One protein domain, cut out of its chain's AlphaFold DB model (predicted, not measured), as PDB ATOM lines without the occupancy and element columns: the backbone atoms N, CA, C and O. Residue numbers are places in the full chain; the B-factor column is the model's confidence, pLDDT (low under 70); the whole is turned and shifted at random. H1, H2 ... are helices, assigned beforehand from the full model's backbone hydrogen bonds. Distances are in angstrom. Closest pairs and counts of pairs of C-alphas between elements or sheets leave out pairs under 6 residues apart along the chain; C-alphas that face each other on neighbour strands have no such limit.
ATOM      1  N   TYR A   3     146.626 196.167 137.884       62.19
ATOM      2  CA  TYR A   3     146.600 194.808 137.318       62.19
ATOM      3  C   TYR A   3     147.925 194.357 136.676       62.19
ATOM      4  O   TYR A   3     148.104 193.178 136.399       62.19
ATOM      5  N   GLY A   4     148.866 195.280 136.432       79.56
ATOM      6  CA  GLY A   4     150.140 194.944 135.787       79.56
ATOM      7  C   GLY A   4     151.044 194.075 136.662       79.56
ATOM      8  O   GLY A   4     151.679 193.155 136.162       79.56
ATOM      9  N   TRP A   5     151.074 194.324 137.974       87.50
ATOM     10  CA  TRP A   5     151.904 193.546 138.901       87.50
ATOM     11  C   TRP A   5     151.346 192.168 139.212       87.50
ATOM     12  O   TRP A   5     152.121 191.222 139.291       87.50
ATOM     13  N   GLU A   6     150.028 192.029 139.299       89.81
ATOM     14  CA  GLU A   6     149.393 190.720 139.465       89.81
ATOM     15  C   GLU A   6     149.646 189.825 138.242       89.81
ATOM     16  O   GLU A   6     150.100 188.696 138.408       89.81
ATOM     17  N   ALA A   7     149.495 190.354 137.021       90.50
ATOM     18  CA  ALA A   7     149.764 189.604 135.791       90.50
ATOM     19  C   ALA A   7     151.240 189.180 135.652       90.50
ATOM     20  O   ALA A   7     151.540 188.073 135.206       90.50
ATOM     21  N   VAL A   8     152.182 190.041 136.054       93.19
ATOM     22  CA  VAL A   8     153.613 189.694 136.053       93.19
ATOM     23  C   VAL A   8     153.912 188.619 137.095       93.19
ATOM     24  O   VAL A   8     154.645 187.680 136.796       93.19
ATOM     25  N   LEU A   9     153.343 188.717 138.299       94.19
ATOM     26  CA  LEU A   9     153.516 187.700 139.339       94.19
ATOM     27  C   LEU A   9     152.927 186.352 138.919       94.19
ATOM     28  O   LEU A   9     153.551 185.320 139.166       94.19
ATOM     29  N   GLU A  10     151.775 186.348 138.255       94.00
ATOM     30  CA  GLU A  10     151.163 185.137 137.706       94.00
ATOM     31  C   GLU A  10     152.054 184.502 136.629       94.00
ATOM     32  O   GLU A  10     152.379 183.315 136.713       94.00
ATOM     33  N   LEU A  11     152.550 185.303 135.679       95.31
ATOM     34  CA  LEU A  11     153.476 184.841 134.647       95.31
ATOM     35  C   LEU A  11     154.757 184.255 135.257       95.31
ATOM     36  O   LEU A  11     155.168 183.149 134.905       95.31
ATOM     37  N   VAL A  12     155.381 184.977 136.190       95.62
ATOM     38  CA  VAL A  12     156.599 184.528 136.876       95.62
ATOM     39  C   VAL A  12     156.335 183.250 137.663       95.62
ATOM     40  O   VAL A  12     157.180 182.358 137.648       95.62
ATOM     41  N   SER A  13     155.174 183.118 138.303       95.88
ATOM     42  CA  SER A  13     154.810 181.914 139.057       95.88
ATOM     43  C   SER A  13     154.704 180.696 138.143       95.88
ATOM     44  O   SER A  13     155.303 179.660 138.434       95.88
ATOM     45  N   ILE A  14     154.017 180.826 137.004       96.81
ATOM     46  CA  ILE A  14     153.867 179.739 136.024       96.81
ATOM     47  C   ILE A  14     155.222 179.358 135.418       96.81
ATOM     48  O   ILE A  14     155.557 178.175 135.337       96.81
ATOM     49  N   LEU A  15     156.033 180.344 135.024       95.75
ATOM     50  CA  LEU A  15     157.374 180.099 134.487       95.75
ATOM     51  C   LEU A  15     158.279 179.417 135.519       95.75
ATOM     52  O   LEU A  15     158.944 178.432 135.200       95.75
ATOM     53  N   SER A  16     158.270 179.899 136.763       95.38
ATOM     54  CA  SER A  16     159.082 179.343 137.850       95.38
ATOM     55  C   SER A  16     158.678 177.909 138.178       95.38
ATOM     56  O   SER A  16     159.548 177.061 138.359       95.38
ATOM     57  N   LEU A  17     157.375 177.614 138.207       95.69
ATOM     58  CA  LEU A  17     156.873 176.261 138.435       95.69
ATOM     59  C   LEU A  17     157.305 175.309 137.314       95.69
ATOM     60  O   LEU A  17     157.793 174.218 137.598       95.69
ATOM     61  N   ASN A  18     157.195 175.732 136.051       94.81
ATOM     62  CA  ASN A  18     157.657 174.933 134.915       94.81
ATOM     63  C   ASN A  18     159.161 174.654 134.991       94.81
ATOM     64  O   ASN A  18     159.583 173.511 134.821       94.81
ATOM     65  N   LEU A  19     159.970 175.670 135.301       91.69
ATOM     66  CA  LEU A  19     161.413 175.505 135.478       91.69
ATOM     67  C   LEU A  19     161.743 174.575 136.649       91.69
ATOM     68  O   LEU A  19     162.638 173.746 136.522       91.69
ATOM     69  N   ALA A  20     161.015 174.673 137.763       91.81
ATOM     70  CA  ALA A  20     161.192 173.783 138.906       91.81
ATOM     71  C   ALA A  20     160.887 172.322 138.536       91.81
ATOM     72  O   ALA A  20     161.684 171.438 138.842       91.81
ATOM     73  N   ILE A  21     159.779 172.069 137.831       92.75
ATOM     74  CA  ILE A  21     159.407 170.725 137.369       92.75
ATOM     75  C   ILE A  21     160.473 170.169 136.421       92.75
ATOM     76  O   ILE A  21     160.935 169.047 136.621       92.75
ATOM     77  N   LEU A  22     160.897 170.954 135.424       90.19
ATOM     78  CA  LEU A  22     161.934 170.546 134.474       90.19
ATOM     79  C   LEU A  22     163.256 170.247 135.187       90.19
ATOM     80  O   LEU A  22     163.846 169.199 134.943       90.19
ATOM     81  N   ASN A  23     163.693 171.109 136.109       89.06
ATOM     82  CA  ASN A  23     164.950 170.924 136.832       89.06
ATOM     83  C   ASN A  23     164.939 169.734 137.791       89.06
ATOM     84  O   ASN A  23     166.010 169.224 138.082       89.06
ATOM     85  N   ILE A  24     163.787 169.260 138.270       89.94
ATOM     86  CA  ILE A  24     163.705 168.058 139.120       89.94
ATOM     87  C   ILE A  24     163.863 166.766 138.303       89.94
ATOM     88  O   ILE A  24     164.205 165.722 138.867       89.94
ATOM     89  N   LEU A  25     163.655 166.808 136.982       89.50
ATOM     90  CA  LEU A  25     163.793 165.624 136.138       89.50
ATOM     91  C   LEU A  25     165.216 165.043 136.226       89.50
ATOM     92  O   LEU A  25     166.197 165.793 136.259       89.50
ATOM     93  N   PRO A  26     165.360 163.704 136.215       81.75
ATOM     94  CA  PRO A  26     166.650 163.031 136.322       81.75
ATOM     95  C   PRO A  26     167.417 163.057 134.989       81.75
ATOM     96  O   PRO A  26     167.818 162.019 134.465       81.75
ATOM     97  N   PHE A  27     167.597 164.247 134.409       83.12
ATOM     98  CA  PHE A  27     168.309 164.441 133.153       83.12
ATOM     99  C   PHE A  27     169.736 164.959 133.411       83.12
ATOM    100  O   PHE A  27     169.917 165.914 134.176       83.12
ATOM    101  N   PRO A  28     170.772 164.367 132.789       71.81
ATOM    102  CA  PRO A  28     172.139 164.872 132.873       71.81
ATOM    103  C   PRO A  28     172.211 166.334 132.405       71.81
ATOM    104  O   PRO A  28     171.760 166.635 131.308       71.81
ATOM    105  N   ALA A  29     172.803 167.205 133.232       78.38
ATOM    106  CA  ALA A  29     172.890 168.680 133.111       78.38
ATOM    107  C   ALA A  29     171.811 169.488 133.848       78.38
ATOM    108  O   ALA A  29     172.019 170.681 134.050       78.38
ATOM    109  N   LEU A  30     170.729 168.853 134.305       83.75
ATOM    110  CA  LEU A  30     169.745 169.477 135.195       83.75
ATOM    111  C   LEU A  30     170.073 169.189 136.668       83.75
ATOM    112  O   LEU A  30     170.739 168.194 136.990       83.75
ATOM    113  N   ASP A  31     169.578 170.045 137.564       87.31
ATOM    114  CA  ASP A  31     169.827 169.951 139.010       87.31
ATOM    115  C   ASP A  31     169.339 168.615 139.603       87.31
ATOM    116  O   ASP A  31     170.013 168.001 140.431       87.31
ATOM    117  N   GLY A  32     168.208 168.104 139.126       85.94
ATOM    118  CA  GLY A  32     167.601 166.834 139.523       85.94
ATOM    119  C   GLY A  32     168.434 165.620 139.124       85.94
ATOM    120  O   GLY A  32     168.521 164.658 139.887       85.94
ATOM    121  N   GLY A  33     169.138 165.685 137.988       85.56
ATOM    122  CA  GLY A  33     170.115 164.669 137.594       85.56
ATOM    123  C   GLY A  33     171.272 164.577 138.589       85.56
ATOM    124  O   GLY A  33     171.659 163.479 138.990       85.56
ATOM    125  N   ARG A  34     171.768 165.725 139.065       84.75
ATOM    126  CA  ARG A  34     172.821 165.784 140.089       84.75
ATOM    127  C   ARG A  34     172.339 165.243 141.430       84.75
ATOM    128  O   ARG A  34     173.032 164.453 142.067       84.75
ATOM    129  N   ILE A  35     171.140 165.648 141.852       86.56
ATOM    130  CA  ILE A  35     170.521 165.161 143.091       86.56
ATOM    131  C   ILE A  35     170.363 163.639 143.038       86.56
ATOM    132  O   ILE A  35     170.733 162.964 143.996       86.56
ATOM    133  N   LEU A  36     169.886 163.089 141.916       86.69
ATOM    134  CA  LEU A  36     169.758 161.646 141.736       86.69
ATOM    135  C   LEU A  36     171.115 160.940 141.862       86.69
ATOM    136  O   LEU A  36     171.209 159.947 142.580       86.69
ATOM    137  N   PHE A  37     172.166 161.464 141.225       83.50
ATOM    138  CA  PHE A  37     173.521 160.916 141.347       83.50
ATOM    139  C   PHE A  37     174.003 160.891 142.800       83.50
ATOM    140  O   PHE A  37     174.444 159.847 143.274       83.50
ATOM    141  N   VAL A  38     173.837 161.994 143.533       84.44
ATOM    142  CA  VAL A  38     174.226 162.087 144.949       84.44
ATOM    143  C   VAL A  38     173.415 161.125 145.826       84.44
ATOM    144  O   VAL A  38     173.960 160.521 146.751       84.44
ATOM    145  N   VAL A  39     172.115 160.959 145.562       86.06
ATOM    146  CA  VAL A  39     171.262 160.001 146.287       86.06
ATOM    147  C   VAL A  39     171.713 158.564 146.015       86.06
ATOM    148  O   VAL A  39     171.865 157.789 146.960       86.06
ATOM    149  N   ILE A  40     171.996 158.219 144.756       83.56
ATOM    150  CA  ILE A  40     172.525 156.902 144.376       83.56
ATOM    151  C   ILE A  40     173.896 156.661 145.020       83.56
ATOM    152  O   ILE A  40     174.136 155.579 145.548       83.56
ATOM    153  N   GLU A  41     174.781 157.658 145.048       83.69
ATOM    154  CA  GLU A  41     176.083 157.552 145.715       83.69
ATOM    155  C   GLU A  41     175.968 157.339 147.225       83.69
ATOM    156  O   GLU A  41     176.770 156.603 147.795       83.69
ATOM    157  N   LYS A  42     174.986 157.973 147.880       82.19
ATOM    158  CA  LYS A  42     174.723 157.775 149.312       82.19
ATOM    159  C   LYS A  42     174.175 156.382 149.623       82.19
ATOM    160  O   LYS A  42     174.439 155.873 150.708       82.19
ATOM    161  N   LEU A  43     173.411 155.790 148.705       82.19
ATOM    162  CA  LEU A  43     172.830 154.449 148.848       82.19
ATOM    163  C   LEU A  43     173.763 153.329 148.346       82.19
ATOM    164  O   LEU A  43     173.558 152.166 148.688       82.19
ATOM    165  N   GLY A  44     174.779 153.659 147.543       77.88
ATOM    166  CA  GLY A  44     175.726 152.724 146.932       77.88
ATOM    167  C   GLY A  44     177.189 152.962 147.326       77.88
ATOM    168  O   GLY A  44     177.511 153.565 148.348       77.88
ATOM    169  N   LYS A  45     178.120 152.460 146.502       65.19
ATOM    170  CA  LYS A  45     179.549 152.804 146.615       65.19
ATOM    171  C   LYS A  45     179.784 154.167 145.963       65.19
ATOM    172  O   LYS A  45     179.314 154.372 144.848       65.19
ATOM    173  N   LYS A  46     180.565 155.038 146.622       63.59
ATOM    174  CA  LYS A  46     181.010 156.339 146.083       63.59
ATOM    175  C   LYS A  46     181.420 156.194 144.619       63.59
ATOM    176  O   LYS A  46     182.388 155.485 144.318       63.59
ATOM    177  N   ALA A  47     180.702 156.866 143.727       63.41
ATOM    178  CA  ALA A  47     181.177 157.041 142.374       63.41
ATOM    179  C   ALA A  47     182.424 157.934 142.445       63.41
ATOM    180  O   ALA A  47     182.625 158.729 143.365       63.41
ATOM    181  N   ARG A  48     183.352 157.770 141.503       74.81
ATOM    182  CA  ARG A  48     184.490 158.691 141.439       74.81
ATOM    183  C   ARG A  48     183.942 160.070 141.043       74.81
ATOM    184  O   ARG A  48     183.322 160.144 139.982       74.81
ATOM    185  N   PRO A  49     184.250 161.160 141.770       75.62
ATOM    186  CA  PRO A  49     183.792 162.512 141.420       75.62
ATOM    187  C   PRO A  49     184.161 162.940 139.988       75.62
ATOM    188  O   PRO A  49     183.504 163.779 139.381       75.62
ATOM    189  N   ALA A  50     185.223 162.351 139.425       79.38
ATOM    190  CA  ALA A  50     185.621 162.554 138.034       79.38
ATOM    191  C   ALA A  50     184.593 162.004 137.026       79.38
ATOM    192  O   ALA A  50     184.375 162.613 135.984       79.38
ATOM    193  N   VAL A  51     183.949 160.876 137.341       80.50
ATOM    194  CA  VAL A  51     182.945 160.238 136.476       80.50
ATOM    195  C   VAL A  51     181.649 161.045 136.486       80.50
ATOM    196  O   VAL A  51     181.105 161.307 135.420       80.50
ATOM    197  N   GLU A  52     181.204 161.518 137.653       81.06
ATOM    198  CA  GLU A  52     180.026 162.392 137.776       81.06
ATOM    199  C   GLU A  52     180.197 163.679 136.954       81.06
ATOM    200  O   GLU A  52     179.336 164.022 136.144       81.06
ATOM    201  N   ARG A  53     181.346 164.359 137.091       83.12
ATOM    202  CA  ARG A  53     181.651 165.567 136.306       83.12
ATOM    203  C   ARG A  53     181.655 165.296 134.809       83.12
ATOM    204  O   ARG A  53     181.115 166.099 134.059       83.12
ATOM    205  N   MET A  54     182.245 164.181 134.382       87.12
ATOM    206  CA  MET A  54     182.301 163.815 132.969       87.12
ATOM    207  C   MET A  54     180.901 163.531 132.411       87.12
ATOM    208  O   MET A  54     180.556 164.049 131.354       87.12
ATOM    209  N   ILE A  55     180.066 162.782 133.141       86.31
ATOM    210  CA  ILE A  55     178.676 162.504 132.747       86.31
ATOM    211  C   ILE A  55     177.871 163.802 132.662       86.31
ATOM    212  O   ILE A  55     177.162 164.015 131.682       86.31
ATOM    213  N   HIS A  56     178.014 164.700 133.639       87.00
ATOM    214  CA  HIS A  56     177.342 165.996 133.607       87.00
ATOM    215  C   HIS A  56     177.808 166.881 132.450       87.00
ATOM    216  O   HIS A  56     176.975 167.489 131.786       87.00
ATOM    217  N   GLN A  57     179.113 166.945 132.179       88.50
ATOM    218  CA  GLN A  57     179.657 167.728 131.067       88.50
ATOM    219  C   GLN A  57     179.194 167.194 129.711       88.50
ATOM    220  O   GLN A  57     178.756 167.977 128.872       88.50
ATOM    221  N   ILE A  58     179.240 165.874 129.509       90.44
ATOM    222  CA  ILE A  58     178.753 165.234 128.281       90.44
ATOM    223  C   ILE A  58     177.248 165.467 128.135       90.44
ATOM    224  O   ILE A  58     176.793 165.888 127.073       90.44
ATOM    225  N   GLY A  59     176.484 165.265 129.211       87.50
ATOM    226  CA  GLY A  59     175.054 165.552 129.251       87.50
ATOM    227  C   GLY A  59     174.737 166.991 128.858       87.50
ATOM    228  O   GLY A  59     173.857 167.226 128.037       87.50
ATOM    229  N   MET A  60     175.516 167.949 129.364       89.38
ATOM    230  CA  MET A  60     175.345 169.370 129.065       89.38
ATOM    231  C   MET A  60     175.676 169.694 127.610       89.38
ATOM    232  O   MET A  60     174.928 170.426 126.968       89.38
ATOM    233  N   MET A  61     176.747 169.119 127.057       92.62
ATOM    234  CA  MET A  61     177.069 169.274 125.635       92.62
ATOM    235  C   MET A  61     175.972 168.700 124.737       92.62
ATOM    236  O   MET A  61     175.595 169.343 123.760       92.62
ATOM    237  N   ILE A  62     175.429 167.526 125.074       91.88
ATOM    238  CA  ILE A  62     174.322 166.909 124.330       91.88
ATOM    239  C   ILE A  62     173.072 167.786 124.414       91.88
ATOM    240  O   ILE A  62     172.454 168.052 123.387       91.88
ATOM    241  N   LEU A  63     172.715 168.266 125.608       90.00
ATOM    242  CA  LEU A  63     171.536 169.106 125.815       90.00
ATOM    243  C   LEU A  63     171.633 170.413 125.013       90.00
ATOM    244  O   LEU A  63     170.696 170.772 124.305       90.00
ATOM    245  N   LEU A  64     172.782 171.094 125.073       91.75
ATOM    246  CA  LEU A  64     173.039 172.316 124.305       91.75
ATOM    247  C   LEU A  64     173.070 172.047 122.795       91.75
ATOM    248  O   LEU A  64     172.531 172.834 122.020       91.75
ATOM    249  N   GLY A  65     173.657 170.928 122.367       94.50
ATOM    250  CA  GLY A  65     173.659 170.514 120.965       94.50
ATOM    251  C   GLY A  65     172.250 170.241 120.435       94.50
ATOM    252  O   GLY A  65     171.905 170.696 119.346       94.50
ATOM    253  N   LEU A  66     171.412 169.558 121.219       92.44
ATOM    254  CA  LEU A  66     170.004 169.323 120.895       92.44
ATOM    255  C   LEU A  66     169.213 170.630 120.843       92.44
ATOM    256  O   LEU A  66     168.480 170.843 119.883       92.44
ATOM    257  N   LEU A  67     169.400 171.523 121.819       93.31
ATOM    258  CA  LEU A  67     168.787 172.852 121.822       93.31
ATOM    259  C   LEU A  67     169.111 173.605 120.525       93.31
ATOM    260  O   LEU A  67     168.207 174.139 119.884       93.31
ATOM    261  N   LEU A  68     170.382 173.617 120.111       95.94
ATOM    262  CA  LEU A  68     170.815 174.257 118.870       95.94
ATOM    263  C   LEU A  68     170.198 173.595 117.635       95.94
ATOM    264  O   LEU A  68     169.693 174.303 116.768       95.94
ATOM    265  N   LEU A  69     170.199 172.262 117.557       96.00
ATOM    266  CA  LEU A  69     169.598 171.526 116.438       96.00
ATOM    267  C   LEU A  69     168.106 171.826 116.290       96.00
ATOM    268  O   LEU A  69     167.651 172.116 115.184       96.00
ATOM    269  N   ILE A  70     167.359 171.780 117.395       95.19
ATOM    270  CA  ILE A  70     165.926 172.085 117.418       95.19
ATOM    271  C   ILE A  70     165.707 173.538 116.994       95.19
ATOM    272  O   ILE A  70     164.929 173.795 116.082       95.19
ATOM    273  N   THR A  71     166.463 174.475 117.574       95.00
ATOM    274  CA  THR A  71     166.352 175.908 117.267       95.00
ATOM    275  C   THR A  71     166.633 176.196 115.789       95.00
ATOM    276  O   THR A  71     165.884 176.927 115.147       95.00
ATOM    277  N   VAL A  72     167.687 175.607 115.214       96.38
ATOM    278  CA  VAL A  72     168.009 175.759 113.785       96.38
ATOM    279  C   VAL A  72     166.912 175.156 112.915       96.38
ATOM    280  O   VAL A  72     166.521 175.772 111.926       96.38
ATOM    281  N   ASN A  73     166.394 173.979 113.268       95.81
ATOM    282  CA  ASN A  73     165.308 173.348 112.528       95.81
ATOM    283  C   ASN A  73     164.027 174.196 112.558       95.81
ATOM    284  O   ASN A  73     163.403 174.390 111.517       95.81
ATOM    285  N   ASP A  74     163.675 174.755 113.716       93.94
ATOM    286  CA  ASP A  74     162.521 175.639 113.875       93.94
ATOM    287  C   ASP A  74     162.684 176.923 113.052       93.94
ATOM    288  O   ASP A  74     161.775 177.296 112.312       93.94
ATOM    289  N   ILE A  75     163.866 177.553 113.080       95.88
ATOM    290  CA  ILE A  75     164.169 178.731 112.251       95.88
ATOM    291  C   ILE A  75     164.081 178.386 110.760       95.88
ATOM    292  O   ILE A  75     163.434 179.102 110.000       95.88
ATOM    293  N   LEU A  76     164.703 177.288 110.320       95.75
ATOM    294  CA  LEU A  76     164.661 176.862 108.919       95.75
ATOM    295  C   LEU A  76     163.235 176.559 108.464       95.75
ATOM    296  O   LEU A  76     162.889 176.865 107.325       95.75
ATOM    297  N   ARG A  77     162.412 175.979 109.340       94.50
ATOM    298  CA  ARG A  77     160.998 175.720 109.074       94.50
ATOM    299  C   ARG A  77     160.205 177.016 108.922       94.50
ATOM    300  O   ARG A  77     159.383 177.082 108.021       94.50
ATOM    301  N   ILE A  78     160.464 178.022 109.756       95.19
ATOM    302  CA  ILE A  78     159.819 179.343 109.676       95.19
ATOM    303  C   ILE A  78     160.267 180.120 108.429       95.19
ATOM    304  O   ILE A  78     159.493 180.895 107.889       95.19
ATOM    305  N   VAL A  79     161.513 179.943 107.976       94.88
ATOM    306  CA  VAL A  79     162.055 180.655 106.803       94.88
ATOM    307  C   VAL A  79     161.676 179.983 105.479       94.88
ATOM    308  O   VAL A  79     161.570 180.659 104.459       94.88
ATOM    309  N   ARG A  80     161.542 178.650 105.459       87.75
ATOM    310  CA  ARG A  80     161.201 177.877 104.248       87.75
ATOM    311  C   ARG A  80     159.702 177.635 104.066       87.75
ATOM    312  O   ARG A  80     159.306 177.301 102.951       87.75
ATOM    313  N   GLY A  81     158.924 177.694 105.144       68.94
ATOM    314  CA  GLY A  81     157.458 177.662 105.119       68.94
ATOM    315  C   GLY A  81     156.885 179.062 104.997       68.94
ATOM    316  O   GLY A  81     155.782 179.166 104.424       68.94
TER     317      GLY A  81
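What this domain is: This is residues 3 to 81 of the 81 residues of the protein "Peptidase_M50 domain-containing protein" of uncultured bacterium (UniProt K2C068). Look for an open, flat V: the long helix H3 makes one arm, and H1 and H2, end to end with a corner between them, make the other. The arms join through the link after H2, and their far ends, in H1 and H3, spread apart and stand free. The printed part has 79 residues with three named helices, in the order H1, H2, H3, and is all helix. It is extended, with a radius of gyration of the C-alphas of 17.9 A and spans of 51 by 39 by 13 A.

How they stand to each other: Start at H3, residues 49 to 80; it is close to but not clearly touching H2, residues 31 to 43, the closest C-alphas being those of Phe 37 and Glu 52, 7.6 A apart. These two run opposite ways at a shallow tilt of 26 degrees. H2 and H1, residues 3 to 24, touch only at the corner by their link, closest at the C-alphas of Ile 24 and Gly 32, 4.1 A. H1 and H3 are apart. In H1, H2 and H3 every O i to N i+4 pair is within hydrogen-bond range.

Where its parts are: Find C-alpha 49 at (183.792, 162.512, 141.420); from there H3 runs 46.1 A to C-alpha 80. H1 runs 31.8 A from C-alpha 3 at (146.600, 194.808, 137.318), and H2 18.6 A.

The domain as a whole: The C-alphas farthest apart, those of Tyr 3 and Lys 45, are 54.2 A apart. The printed part has no cut and no long link; pLDDT is under 70 at residues 3, 45 to 47 and 81.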